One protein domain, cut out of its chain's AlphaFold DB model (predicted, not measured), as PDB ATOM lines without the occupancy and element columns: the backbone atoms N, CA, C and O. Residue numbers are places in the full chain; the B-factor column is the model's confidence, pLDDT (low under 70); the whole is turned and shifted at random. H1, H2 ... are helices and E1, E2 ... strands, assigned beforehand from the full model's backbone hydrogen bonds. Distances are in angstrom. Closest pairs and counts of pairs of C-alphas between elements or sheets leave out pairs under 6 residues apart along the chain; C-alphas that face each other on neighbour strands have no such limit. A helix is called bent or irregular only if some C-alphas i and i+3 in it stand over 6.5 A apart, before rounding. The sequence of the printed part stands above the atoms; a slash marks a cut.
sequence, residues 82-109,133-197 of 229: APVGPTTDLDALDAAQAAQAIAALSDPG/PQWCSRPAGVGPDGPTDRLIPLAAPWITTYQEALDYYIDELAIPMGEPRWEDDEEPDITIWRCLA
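This is residues 82 to 109 and 133 to 197 of the 229 residues of an uncharacterized protein of Actinomyces marmotae (UniProt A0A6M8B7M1). A small antiparallel sheet of three strands, with E3 in the middle between short E1 and long E2, is covered by helix H2, which crosses E3 and E2, while a longer helix, H1, packs on E3 with residues such as Gln 97 and then runs out beyond the body. Residues 102 to 109, of which 102 to 105 belong to H1, stick out as an arm, and the body without them spans 40 by 26 by 22 A. The printed part has 93 residues with two named helices and three named strands in the order E1, H1, E2, H2, E3, and its class is mixed, helices and strands. It is only just compact, close to loose, with a radius of gyration of the C-alphas of 14.8 A, and spans 51 by 27 by 22 A.

The inner strand E3, residues 190 to 197, is 21.7 A long and ends at C-alpha 197 at (91.844, -77.760, -52.177). E2, residues 133 to 139, is 20.0 A long. E1, residues 82 to 84, is 6.4 A long and begins at C-alpha 82 at (79.696, -76.026, -48.864). H1, residues 90 to 105, is 22.2 A long and begins at C-alpha 90 at (82.202, -83.267, -41.711). H2, residues 162 to 174, is 16.3 A long and only just irregular: C-alphas 171 and 174 are 6.6 A apart.

The sheet runs E1, E3, E2, with E1 and E2 as edge strands. E3 and E2 are antiparallel at 154 degrees, with N 193 and O 136 within hydrogen-bond range at 2.8 A. E1 and E3 are antiparallel at 127 degrees, with N 84 and O 192 at 2.8 A. Residues 152 to 153 pair antiparallel with residues 136 to 137 of E2. H2 is on the sheet at a height of 9.2 A, over E3 and only just over E2, on which 3 of its C-alphas fall. It runs across the strands, at 66 degrees to E3 on the local plane; its closest C-alphas to E3 are those of Leu 166 and Ile 192, 7.4 A. H1 is on the sheet at a height of 8.4 A, over E3 and slantwise to the strands, at 35 degrees to E3 on the local plane; the closest C-alphas are those of Gln 97 and Leu 196, 6.1 A. H1 and H2 on one face of the sheet make two layers, helices over strands, though the local plane under H1 leans 76 degrees from the whole sheet's. The two helices are apart. Every O i to N i+4 pair is within hydrogen-bond range in H1, and 8 of 9 are in H2.

The two C-alphas farthest apart, those of Pro 108 and Glu 183, are 52.5 A apart. Without residues 102 to 109, which stand free, the body spans 40 by 26 by 22 A. Residues 110 to 132 are not printed, and C-alphas 109 and 133 are 24.5 A apart across the cut. E1 to H1 is a tight link; E2 to H2, 22 residues, and H2 to E3, 15 residues, are long. The mean pLDDT of the printed part is 86.4; residues 175, 178 and 180 to 187 are under 70.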
ATOM      1  N   ALA A  82      80.922 -75.704 -49.572       94.69
ATOM      2  CA  ALA A  82      79.696 -76.026 -48.864       94.69
ATOM      3  C   ALA A  82      79.600 -75.196 -47.576       94.69
ATOM      4  O   ALA A  82      80.629 -74.967 -46.930       94.69
ATOM      5  N   PRO A  83      78.393 -74.755 -47.184       95.19
ATOM      6  CA  PRO A  83      78.207 -74.103 -45.900       95.19
ATOM      7  C   PRO A  83      78.349 -75.139 -44.778       95.19
ATOM      8  O   PRO A  83      77.870 -76.272 -44.894       95.19
ATOM      9  N   VAL A  84      78.992 -74.745 -43.685       95.50
ATOM     10  CA  VAL A  84      79.222 -75.577 -42.501       95.50
ATOM     11  C   VAL A  84      78.586 -74.906 -41.288       95.50
ATOM     12  O   VAL A  84      78.751 -73.706 -41.077       95.50
ATOM     13  N   GLY A  85      77.866 -75.693 -40.492       94.00
ATOM     14  CA  GLY A  85      77.284 -75.282 -39.219       94.00
ATOM     15  C   GLY A  85      77.529 -76.315 -38.111       94.00
ATOM     16  O   GLY A  85      78.153 -77.351 -38.364       94.00
ATOM     17  N   PRO A  86      76.986 -76.084 -36.902       92.31
ATOM     18  CA  PRO A  86      77.229 -76.926 -35.724       92.31
ATOM     19  C   PRO A  86      76.854 -78.404 -35.900       92.31
ATOM     20  O   PRO A  86      77.402 -79.272 -35.229       92.31
ATOM     21  N   THR A  87      75.898 -78.696 -36.784       94.06
ATOM     22  CA  THR A  87      75.377 -80.050 -37.023       94.06
ATOM     23  C   THR A  87      75.834 -80.645 -38.355       94.06
ATOM     24  O   THR A  87      75.285 -81.661 -38.779       94.06
ATOM     25  N   THR A  88      76.765 -80.003 -39.067       96.38
ATOM     26  CA  THR A  88      77.276 -80.528 -40.338       96.38
ATOM     27  C   THR A  88      78.099 -81.790 -40.087       96.38
ATOM     28  O   THR A  88      79.050 -81.773 -39.312       96.38
ATOM     29  N   ASP A  89      77.755 -82.872 -40.783       95.75
ATOM     30  CA  ASP A  89      78.566 -84.090 -40.835       95.75
ATOM     31  C   ASP A  89      79.810 -83.830 -41.700       95.75
ATOM     32  O   ASP A  89      79.732 -83.759 -42.932       95.75
ATOM     33  N   LEU A  90      80.949 -83.607 -41.040       94.06
ATOM     34  CA  LEU A  90      82.202 -83.267 -41.711       94.06
ATOM     35  C   LEU A  90      82.813 -84.459 -42.445       94.06
ATOM     36  O   LEU A  90      83.375 -84.246 -43.515       94.06
ATOM     37  N   ASP A  91      82.621 -85.682 -41.946       93.75
ATOM     38  CA  ASP A  91      83.117 -86.901 -42.591       93.75
ATOM     39  C   ASP A  91      82.362 -87.149 -43.905       93.75
ATOM     40  O   ASP A  91      82.961 -87.426 -44.948       93.75
ATOM     41  N   ALA A  92      81.034 -86.977 -43.893       95.12
ATOM     42  CA  ALA A  92      80.226 -87.060 -45.108       95.12
ATOM     43  C   ALA A  92      80.583 -85.955 -46.114       95.12
ATOM     44  O   ALA A  92      80.615 -86.203 -47.325       95.12
ATOM     45  N   LEU A  93      80.868 -84.739 -45.630       95.56
ATOM     46  CA  LEU A  93      81.308 -83.634 -46.478       95.56
ATOM     47  C   LEU A  93      82.690 -83.903 -47.094       95.56
ATOM     48  O   LEU A  93      82.862 -83.675 -48.292       95.56
ATOM     49  N   ASP A  94      83.638 -84.433 -46.320       94.50
ATOM     50  CA  ASP A  94      84.967 -84.818 -46.806       94.50
ATOM     51  C   ASP A  94      84.883 -85.895 -47.884       94.50
ATOM     52  O   ASP A  94      85.470 -85.742 -48.957       94.50
ATOM     53  N   ALA A  95      84.081 -86.937 -47.659       94.94
ATOM     54  CA  ALA A  95      83.858 -87.985 -48.649       94.94
ATOM     55  C   ALA A  95      83.234 -87.432 -49.946       94.94
ATOM     56  O   ALA A  95      83.644 -87.808 -51.049       94.94
ATOM     57  N   ALA A  96      82.266 -86.515 -49.837       95.50
ATOM     58  CA  ALA A  96      81.635 -85.882 -50.993       95.50
ATOM     59  C   ALA A  96      82.615 -84.995 -51.782       95.50
ATOM     60  O   ALA A  96      82.657 -85.064 -53.014       95.50
ATOM     61  N   GLN A  97      83.433 -84.196 -51.092       95.75
ATOM     62  CA  GLN A  97      84.434 -83.326 -51.713       95.75
ATOM     63  C   GLN A  97      85.577 -84.136 -52.337       95.75
ATOM     64  O   GLN A  97      85.967 -83.865 -53.475       95.75
ATOM     65  N   ALA A  98      86.049 -85.192 -51.673       96.56
ATOM     66  CA  ALA A  98      87.017 -86.121 -52.247       96.56
ATOM     67  C   ALA A  98      86.490 -86.770 -53.532       96.56
ATOM     68  O   ALA A  98      87.176 -86.758 -54.556       96.56
ATOM     69  N   ALA A  99      85.249 -87.271 -53.519       95.94
ATOM     70  CA  ALA A  99      84.620 -87.848 -54.703       95.94
ATOM     71  C   ALA A  99      84.511 -86.829 -55.849       95.94
ATOM     72  O   ALA A  99      84.811 -87.159 -56.998       95.94
ATOM     73  N   GLN A 100      84.140 -85.582 -55.540       96.06
ATOM     74  CA  GLN A 100      84.065 -84.510 -56.528       96.06
ATOM     75  C   GLN A 100      85.438 -84.195 -57.145       96.06
ATOM     76  O   GLN A 100      85.555 -84.082 -58.366       96.06
ATOM     77  N   ALA A 101      86.480 -84.080 -56.317       96.12
ATOM     78  CA  ALA A 101      87.834 -83.785 -56.772       96.12
ATOM     79  C   ALA A 101      88.416 -84.922 -57.627       96.12
ATOM     80  O   ALA A 101      88.966 -84.670 -58.699       96.12
ATOM     81  N   ILE A 102      88.251 -86.178 -57.197       96.44
ATOM     82  CA  ILE A 102      88.714 -87.361 -57.939       96.44
ATOM     83  C   ILE A 102      87.995 -87.475 -59.289       96.44
ATOM     84  O   ILE A 102      88.636 -87.783 -60.298       96.44
ATOM     85  N   ALA A 103      86.688 -87.196 -59.329       95.62
ATOM     86  CA  ALA A 103      85.926 -87.175 -60.574       95.62
ATOM     87  C   ALA A 103      86.458 -86.106 -61.541       95.62
ATOM     88  O   ALA A 103      86.707 -86.421 -62.700       95.62
ATOM     89  N   ALA A 104      86.716 -84.885 -61.058       95.44
ATOM     90  CA  ALA A 104      87.268 -83.803 -61.878       95.44
ATOM     91  C   ALA A 104      88.680 -84.116 -62.413       95.44
ATOM     92  O   ALA A 104      88.981 -83.822 -63.565       95.44
ATOM     93  N   LEU A 105      89.533 -84.761 -61.608       95.75
ATOM     94  CA  LEU A 105      90.874 -85.200 -62.025       95.75
ATOM     95  C   LEU A 105      90.854 -86.357 -63.035       95.75
ATOM     96  O   LEU A 105      91.837 -86.571 -63.738       95.75
ATOM     97  N   SER A 106      89.758 -87.113 -63.090       93.44
ATOM     98  CA  SER A 106      89.588 -88.248 -64.007       93.44
ATOM     99  C   SER A 106      88.778 -87.885 -65.256       93.44
ATOM    100  O   SER A 106      88.527 -88.753 -66.095       93.44
ATOM    101  N   ASP A 107      88.333 -86.632 -65.371       91.31
ATOM    102  CA  ASP A 107      87.489 -86.175 -66.467       91.31
ATOM    103  C   ASP A 107      88.294 -86.103 -67.782       91.31
ATOM    104  O   ASP A 107      89.380 -85.517 -67.809       91.31
ATOM    105  N   PRO A 108      87.791 -86.653 -68.904       86.25
ATOM    106  CA  PRO A 108      88.452 -86.533 -70.208       86.25
ATOM    107  C   PRO A 108      88.633 -85.085 -70.700       86.25
ATOM    108  O   PRO A 108      89.452 -84.834 -71.579       86.25
ATOM    109  N   GLY A 109      87.843 -84.150 -70.174       85.94
ATOM    110  CA  GLY A 109      87.911 -82.709 -70.392       85.94
ATOM    111  C   GLY A 109      88.769 -81.958 -69.371       85.94
ATOM    112  O   GLY A 109      88.691 -80.728 -69.335       85.94
ATOM    113  N   PRO A 133      91.438 -79.412 -46.478       92.50
ATOM    114  CA  PRO A 133      90.298 -78.527 -46.343       92.50
ATOM    115  C   PRO A 133      90.745 -77.063 -46.299       92.50
ATOM    116  O   PRO A 133      91.739 -76.719 -45.657       92.50
ATOM    117  N   GLN A 134      89.997 -76.198 -46.970       92.94
ATOM    118  CA  GLN A 134      90.100 -74.754 -46.852       92.94
ATOM    119  C   GLN A 134      88.812 -74.213 -46.262       92.94
ATOM    120  O   GLN A 134      87.717 -74.621 -46.649       92.94
ATOM    121  N   TRP A 135      88.974 -73.281 -45.334       95.12
ATOM    122  CA  TRP A 135      87.893 -72.666 -44.586       95.12
ATOM    123  C   TRP A 135      87.863 -71.175 -44.889       95.12
ATOM    124  O   TRP A 135      88.909 -70.523 -44.970       95.12
ATOM    125  N   CYS A 136      86.672 -70.619 -45.050       93.62
ATOM    126  CA  CYS A 136      86.485 -69.183 -45.175       93.62
ATOM    127  C   CYS A 136      85.189 -68.750 -44.494       93.62
ATOM    128  O   CYS A 136      84.261 -69.543 -44.335       93.62
ATOM    129  N   SER A 137      85.120 -67.486 -44.090       92.50
ATOM    130  CA  SER A 137      83.873 -66.858 -43.662       92.50
ATOM    131  C   SER A 137      83.387 -65.856 -44.705       92.50
ATOM    132  O   SER A 137      84.170 -65.236 -45.434       92.50
ATOM    133  N   ARG A 138      82.061 -65.727 -44.788       91.44
ATOM    134  CA  ARG A 138      81.343 -64.716 -45.574       91.44
ATOM    135  C   ARG A 138      80.190 -64.153 -44.747       91.44
ATOM    136  O   ARG A 138      79.726 -64.863 -43.858       91.44
ATOM    137  N   PRO A 139      79.666 -62.957 -45.065       89.56
ATOM    138  CA  PRO A 139      78.408 -62.493 -44.486       89.56
ATOM    139  C   PRO A 139      77.281 -63.508 -44.712       89.56
ATOM    140  O   PRO A 139      77.251 -64.190 -45.745       89.56
ATOM    141  N   ALA A 140      76.348 -63.606 -43.767       89.31
ATOM    142  CA  ALA A 140      75.227 -64.526 -43.889       89.31
ATOM    143  C   ALA A 140      74.416 -64.264 -45.170       89.31
ATOM    144  O   ALA A 140      74.231 -63.132 -45.620       89.31
ATOM    145  N   GLY A 141      73.951 -65.341 -45.804       86.62
ATOM    146  CA  GLY A 141      73.196 -65.267 -47.059       86.62
ATOM    147  C   GLY A 141      74.037 -64.968 -48.308       86.62
ATOM    148  O   GLY A 141      73.500 -65.022 -49.417       86.62
ATOM    149  N   VAL A 142      75.345 -64.716 -48.174       87.94
ATOM    150  CA  VAL A 142      76.262 -64.571 -49.314       87.94
ATOM    151  C   VAL A 142      76.848 -65.934 -49.681       87.94
ATOM    152  O   VAL A 142      77.650 -66.512 -48.948       87.94
ATOM    153  N   GLY A 143      76.437 -66.450 -50.840       87.81
ATOM    154  CA  GLY A 143      76.974 -67.689 -51.407       87.81
ATOM    155  C   GLY A 143      78.368 -67.532 -52.039       87.81
ATOM    156  O   GLY A 143      78.871 -66.413 -52.149       87.81
ATOM    157  N   PRO A 144      78.973 -68.633 -52.526       83.94
ATOM    158  CA  PRO A 144      80.333 -68.656 -53.078       83.94
ATOM    159  C   PRO A 144      80.565 -67.693 -54.246       83.94
ATOM    160  O   PRO A 144      81.620 -67.070 -54.339       83.94
ATOM    161  N   ASP A 145      79.556 -67.536 -55.106       85.19
ATOM    162  CA  ASP A 145      79.597 -66.670 -56.291       85.19
ATOM    163  C   ASP A 145      79.039 -65.255 -56.018       85.19
ATOM    164  O   ASP A 145      78.904 -64.437 -56.932       85.19
ATOM    165  N   GLY A 146      78.656 -64.965 -54.769       83.94
ATOM    166  CA  GLY A 146      78.095 -63.678 -54.369       83.94
ATOM    167  C   GLY A 146      79.175 -62.593 -54.254       83.94
ATOM    168  O   GLY A 146      80.253 -62.860 -53.722       83.94
ATOM    169  N   PRO A 147      78.917 -61.352 -54.710       82.56
ATOM    170  CA  PRO A 147      79.876 -60.268 -54.551       82.56
ATOM    171  C   PRO A 147      80.015 -59.900 -53.070       82.56
ATOM    172  O   PRO A 147      79.036 -59.544 -52.415       82.56
ATOM    173  N   THR A 148      81.237 -59.954 -52.547       81.06
ATOM    174  CA  THR A 148      81.561 -59.465 -51.205       81.06
ATOM    175  C   THR A 148      83.023 -59.039 -51.129       81.06
ATOM    176  O   THR A 148      83.902 -59.675 -51.705       81.06
ATOM    177  N   ASP A 149      83.279 -57.949 -50.418       79.12
ATOM    178  CA  ASP A 149      84.603 -57.509 -49.984       79.12
ATOM    179  C   ASP A 149      85.011 -58.132 -48.637       79.12
ATOM    180  O   ASP A 149      86.138 -57.943 -48.185       79.12
ATOM    181  N   ARG A 150      84.113 -58.907 -48.010       76.00
ATOM    182  CA  ARG A 150      84.282 -59.520 -46.683       76.00
ATOM    183  C   ARG A 150      84.407 -61.046 -46.747       76.00
ATOM    184  O   ARG A 150      83.909 -61.745 -45.871       76.00
ATOM    185  N   LEU A 151      85.053 -61.566 -47.792       85.44
ATOM    186  CA  LEU A 151      85.512 -62.957 -47.825       85.44
ATOM    187  C   LEU A 151      86.812 -63.057 -47.032       85.44
ATOM    188  O   LEU A 151      87.813 -62.450 -47.420       85.44
ATOM    189  N   ILE A 152      86.804 -63.821 -45.941       86.25
ATOM    190  CA  ILE A 152      87.969 -63.933 -45.059       86.25
ATOM    191  C   ILE A 152      88.446 -65.386 -45.017       86.25
ATOM    192  O   ILE A 152      87.733 -66.250 -44.502       86.25
ATOM    193  N   PRO A 153      89.640 -65.692 -45.557       89.75
ATOM    194  CA  PRO A 153      90.242 -67.013 -45.419       89.75
ATOM    195  C   PRO A 153      90.578 -67.314 -43.953       89.75
ATOM    196  O   PRO A 153      91.288 -66.549 -43.301       89.75
ATOM    197  N   LEU A 154      90.127 -68.461 -43.451       90.19
ATOM    198  CA  LEU A 154      90.435 -68.949 -42.105       90.19
ATOM    199  C   LEU A 154      91.666 -69.863 -42.190       90.19
ATOM    200  O   LEU A 154      91.588 -71.087 -42.116       90.19
ATOM    201  N   ALA A 155      92.815 -69.247 -42.470       83.38
ATOM    202  CA  ALA A 155      94.013 -69.918 -42.977       83.38
ATOM    203  C   ALA A 155      94.936 -70.502 -41.894       83.38
ATOM    204  O   ALA A 155      96.161 -70.413 -42.018       83.38
ATOM    205  N   ALA A 156      94.384 -71.103 -40.843       84.69
ATOM    206  CA  ALA A 156      95.198 -71.720 -39.806       84.69
ATOM    207  C   ALA A 156      95.075 -73.266 -39.812       84.69
ATOM    208  O   ALA A 156      94.026 -73.821 -40.138       84.69
ATOM    209  N   PRO A 157      96.185 -73.990 -39.555       81.81
ATOM    210  CA  PRO A 157      96.345 -75.396 -39.957       81.81
ATOM    211  C   PRO A 157      95.651 -76.422 -39.049       81.81
ATOM    212  O   PRO A 157      95.487 -77.570 -39.443       81.81
ATOM    213  N   TRP A 158      95.300 -76.023 -37.832       86.69
ATOM    214  CA  TRP A 158      94.577 -76.792 -36.820       86.69
ATOM    215  C   TRP A 158      93.025 -76.776 -36.899       86.69
ATOM    216  O   TRP A 158      92.417 -77.461 -36.090       86.69
ATOM    217  N   ILE A 159      92.369 -76.062 -37.835       91.50
ATOM    218  CA  ILE A 159      90.902 -76.015 -37.930       91.50
ATOM    219  C   ILE A 159      90.500 -77.330 -38.563       91.50
ATOM    220  O   ILE A 159      90.777 -77.600 -39.737       91.50
ATOM    221  N   THR A 160      89.806 -78.122 -37.768       90.00
ATOM    222  CA  THR A 160      89.225 -79.392 -38.179       90.00
ATOM    223  C   THR A 160      87.721 -79.423 -37.942       90.00
ATOM    224  O   THR A 160      87.033 -80.253 -38.529       90.00
ATOM    225  N   THR A 161      87.192 -78.488 -37.150       92.81
ATOM    226  CA  THR A 161      85.779 -78.418 -36.771       92.81
ATOM    227  C   THR A 161      85.156 -77.055 -37.066       92.81
ATOM    228  O   THR A 161      85.843 -76.044 -37.214       92.81
ATOM    229  N   TYR A 162      83.820 -77.019 -37.105       93.44
ATOM    230  CA  TYR A 162      83.064 -75.767 -37.194       93.44
ATOM    231  C   TYR A 162      83.381 -74.814 -36.031       93.44
ATOM    232  O   TYR A 162      83.582 -73.627 -36.265       93.44
ATOM    233  N   GLN A 163      83.456 -75.334 -34.800       92.31
ATOM    234  CA  GLN A 163      83.690 -74.502 -33.618       92.31
ATOM    235  C   GLN A 163      85.071 -73.843 -33.664       92.31
ATOM    236  O   GLN A 163      85.164 -72.642 -33.470       92.31
ATOM    237  N   GLU A 164      86.124 -74.583 -34.022       93.94
ATOM    238  CA  GLU A 164      87.469 -74.007 -34.177       93.94
ATOM    239  C   GLU A 164      87.510 -72.918 -35.261       93.94
ATOM    240  O   GLU A 164      88.211 -71.917 -35.113       93.94
ATOM    241  N   ALA A 165      86.757 -73.094 -36.354       92.38
ATOM    242  CA  ALA A 165      86.665 -72.094 -37.416       92.38
ATOM    243  C   ALA A 165      85.952 -70.821 -36.943       92.38
ATOM    244  O   ALA A 165      86.386 -69.712 -37.265       92.38
ATOM    245  N   LEU A 166      84.872 -70.989 -36.178       90.56
ATOM    246  CA  LEU A 166      84.114 -69.893 -35.590       90.56
ATOM    247  C   LEU A 166      84.951 -69.135 -34.552       90.56
ATOM    248  O   LEU A 166      85.056 -67.914 -34.642       90.56
ATOM    249  N   ASP A 167      85.606 -69.854 -33.640       89.50
ATOM    250  CA  ASP A 167      86.467 -69.281 -32.602       89.50
ATOM    251  C   ASP A 167      87.609 -68.477 -33.233       89.50
ATOM    252  O   ASP A 167      87.830 -67.324 -32.874       89.50
ATOM    253  N   TYR A 168      88.279 -69.020 -34.257       89.44
ATOM    254  CA  TYR A 168      89.327 -68.286 -34.971       89.44
ATOM    255  C   TYR A 168      88.814 -67.017 -35.650       89.44
ATOM    256  O   TYR A 168      89.482 -65.983 -35.621       89.44
ATOM    257  N   TYR A 169      87.638 -67.080 -36.277       88.12
ATOM    258  CA  TYR A 169      87.033 -65.893 -36.869       88.12
ATOM    259  C   TYR A 169      86.770 -64.815 -35.810       88.12
ATOM    260  O   TYR A 169      87.108 -63.652 -36.028       88.12
ATOM    261  N   ILE A 170      86.201 -65.189 -34.666       84.69
ATOM    262  CA  ILE A 170      85.868 -64.244 -33.598       84.69
ATOM    263  C   ILE A 170      87.146 -63.658 -32.982       84.69
ATOM    264  O   ILE A 170      87.319 -62.433 -32.958       84.69
ATOM    265  N   ASP A 171      88.051 -64.523 -32.526       79.56
ATOM    266  CA  ASP A 171      89.186 -64.146 -31.685       79.56
ATOM    267  C   ASP A 171      90.308 -63.456 -32.462       79.56
ATOM    268  O   ASP A 171      90.875 -62.464 -31.993       79.56
ATOM    269  N   GLU A 172      90.612 -63.942 -33.664       75.69
ATOM    270  CA  GLU A 172      91.800 -63.522 -34.415       75.69
ATOM    271  C   GLU A 172      91.479 -62.570 -35.571       75.69
ATOM    272  O   GLU A 172      92.387 -61.947 -36.128       75.69
ATOM    273  N   LEU A 173      90.203 -62.421 -35.949       74.94
ATOM    274  CA  LEU A 173      89.813 -61.603 -37.100       74.94
ATOM    275  C   LEU A 173      88.810 -60.510 -36.727       74.94
ATOM    276  O   LEU A 173      89.123 -59.330 -36.885       74.94
ATOM    277  N   ALA A 174      87.630 -60.858 -36.213       72.12
ATOM    278  CA  ALA A 174      86.566 -59.892 -35.939       72.12
ATOM    279  C   ALA A 174      86.975 -58.856 -34.877       72.12
ATOM    280  O   ALA A 174      86.899 -57.647 -35.120       72.12
ATOM    281  N   ILE A 175      87.501 -59.311 -33.734       68.50
ATOM    282  CA  ILE A 175      87.928 -58.423 -32.642       68.50
ATOM    283  C   ILE A 175      89.078 -57.490 -33.079       68.50
ATOM    284  O   ILE A 175      88.969 -56.277 -32.862       68.50
ATOM    285  N   PRO A 176      90.159 -57.968 -33.732       71.00
ATOM    286  CA  PRO A 176      91.203 -57.086 -34.263       71.00
ATOM    287  C   PRO A 176      90.730 -56.093 -35.335       71.00
ATOM    288  O   PRO A 176      91.311 -55.014 -35.458       71.00
ATOM    289  N   MET A 177      89.672 -56.417 -36.088       71.88
ATOM    290  CA  MET A 177      89.036 -55.498 -37.045       71.88
ATOM    291  C   MET A 177      88.122 -54.453 -36.380       71.88
ATOM    292  O   MET A 177      87.575 -53.591 -37.070       71.88
ATOM    293  N   GLY A 178      87.994 -54.479 -35.049       67.12
ATOM    294  CA  GLY A 178      87.199 -53.526 -34.278       67.12
ATOM    295  C   GLY A 178      85.710 -53.861 -34.227       67.12
ATOM    296  O   GLY A 178      84.914 -52.987 -33.877       67.12
ATOM    297  N   GLU A 179      85.325 -55.092 -34.574       71.44
ATOM    298  CA  GLU A 179      83.959 -55.558 -34.351       71.44
ATOM    299  C   GLU A 179      83.706 -55.712 -32.842       71.44
ATOM    300  O   GLU A 179      84.623 -56.077 -32.090       71.44
ATOM    301  N   PRO A 180      82.500 -55.363 -32.356       63.47
ATOM    302  CA  PRO A 180      82.171 -55.545 -30.953       63.47
ATOM    303  C   PRO A 180      82.320 -57.022 -30.594       63.47
ATOM    304  O   PRO A 180      81.929 -57.898 -31.361       63.47
ATOM    305  N   ARG A 181      82.867 -57.300 -29.406       63.62
ATOM    306  CA  ARG A 181      82.714 -58.633 -28.827       63.62
ATOM    307  C   ARG A 181      81.222 -58.861 -28.659       63.62
ATOM    308  O   ARG A 181      80.593 -58.121 -27.904       63.62
ATOM    309  N   TRP A 182      80.685 -59.826 -29.389       63.38
ATOM    310  CA  TRP A 182      79.329 -60.290 -29.173       63.38
ATOM    311  C   TRP A 182      79.204 -60.721 -27.705       63.38
ATOM    312  O   TRP A 182      80.067 -61.436 -27.190       63.38
ATOM    313  N   GLU A 183      78.200 -60.193 -27.001       58.03
ATOM    314  CA  GLU A 183      77.807 -60.748 -25.702       58.03
ATOM    315  C   GLU A 183      77.315 -62.187 -25.933       58.03
ATOM    316  O   GLU A 183      76.922 -62.507 -27.054       58.03
ATOM    317  N   ASP A 184      77.358 -63.039 -24.900       55.16
ATOM    318  CA  ASP A 184      77.276 -64.518 -24.951       55.16
ATOM    319  C   ASP A 184      76.082 -65.141 -25.736       55.16
ATOM    320  O   ASP A 184      76.013 -66.362 -25.858       55.16
ATOM    321  N   ASP A 185      75.180 -64.338 -26.314       54.31
ATOM    322  CA  ASP A 185      73.953 -64.756 -26.998       54.31
ATOM    323  C   ASP A 185      73.775 -64.224 -28.447       54.31
ATOM    324  O   ASP A 185      72.783 -64.573 -29.095       54.31
ATOM    325  N   GLU A 186      74.678 -63.392 -28.993       63.41
ATOM    326  CA  GLU A 186      74.590 -62.935 -30.396       63.41
ATOM    327  C   GLU A 186      75.577 -63.692 -31.299       63.41
ATOM    328  O   GLU A 186      76.782 -63.458 -31.268       63.41
ATOM    329  N   GLU A 187      75.074 -64.602 -32.141       65.56
ATOM    330  CA  GLU A 187      75.908 -65.235 -33.169       65.56
ATOM    331  C   GLU A 187      76.347 -64.196 -34.220       65.56
ATOM    332  O   GLU A 187      75.538 -63.356 -34.640       65.56
ATOM    333  N   PRO A 188      77.608 -64.242 -34.688       72.00
ATOM    334  CA  PRO A 188      78.053 -63.362 -35.756       72.00
ATOM    335  C   PRO A 188      77.256 -63.648 -37.036       72.00
ATOM    336  O   PRO A 188      77.039 -64.806 -37.394       72.00
ATOM    337  N   ASP A 189      76.848 -62.593 -37.750       85.62
ATOM    338  CA  ASP A 189      76.046 -62.672 -38.984       85.62
ATOM    339  C   ASP A 189      76.892 -63.139 -40.186       85.62
ATOM    340  O   ASP A 189      77.094 -62.436 -41.182       85.62
ATOM    341  N   ILE A 190      77.454 -64.341 -40.061       89.31
ATOM    342  CA  ILE A 190      78.339 -64.973 -41.029       89.31
ATOM    343  C   ILE A 190      77.908 -66.402 -41.341       89.31
ATOM    344  O   ILE A 190      77.236 -67.086 -40.577       89.31
ATOM    345  N   THR A 191      78.358 -66.895 -42.486       93.31
ATOM    346  CA  THR A 191      78.368 -68.319 -42.808       93.31
ATOM    347  C   THR A 191      79.812 -68.776 -42.950       93.31
ATOM    348  O   THR A 191      80.596 -68.170 -43.687       93.31
ATOM    349  N   ILE A 192      80.153 -69.863 -42.257       94.75
ATOM    350  CA  ILE A 192      81.413 -70.577 -42.451       94.75
ATOM    351  C   ILE A 192      81.251 -71.496 -43.659       94.75
ATOM    352  O   ILE A 192      80.283 -72.247 -43.762       94.75
ATOM    353  N   TRP A 193      82.202 -71.432 -44.577       95.38
ATOM    354  CA  TRP A 193      82.254 -72.245 -45.781       95.38
ATOM    355  C   TRP A 193      83.511 -73.101 -45.778       95.38
ATOM    356  O   TRP A 193      84.558 -72.700 -45.260       95.38
ATOM    357  N   ARG A 194      83.401 -74.277 -46.393       94.88
ATOM    358  CA  ARG A 194      84.497 -75.233 -46.526       94.88
ATOM    359  C   ARG A 194      84.556 -75.806 -47.934       94.88
ATOM    360  O   ARG A 194      83.532 -76.235 -48.466       94.88
ATOM    361  N   CYS A 195      85.748 -75.890 -48.506       94.38
ATOM    362  CA  CYS A 195      86.042 -76.678 -49.707       94.38
ATOM    363  C   CYS A 195      87.274 -77.559 -49.491       94.38
ATOM    364  O   CYS A 195      88.028 -77.366 -48.539       94.38
ATOM    365  N   LEU A 196      87.497 -78.513 -50.388       94.75
ATOM    366  CA  LEU A 196      88.757 -79.228 -50.503       94.75
ATOM    367  C   LEU A 196      89.601 -78.550 -51.583       94.75
ATOM    368  O   LEU A 196      89.162 -78.410 -52.727       94.75
ATOM    369  N   ALA A 197      90.828 -78.181 -51.227       94.25
ATOM    370  CA  ALA A 197      91.844 -77.760 -52.177       94.25
ATOM    371  C   ALA A 197      92.987 -78.771 -52.168       94.25
ATOM    372  O   ALA A 197      93.527 -79.124 -51.115       94.25
TER     373      ALA A 197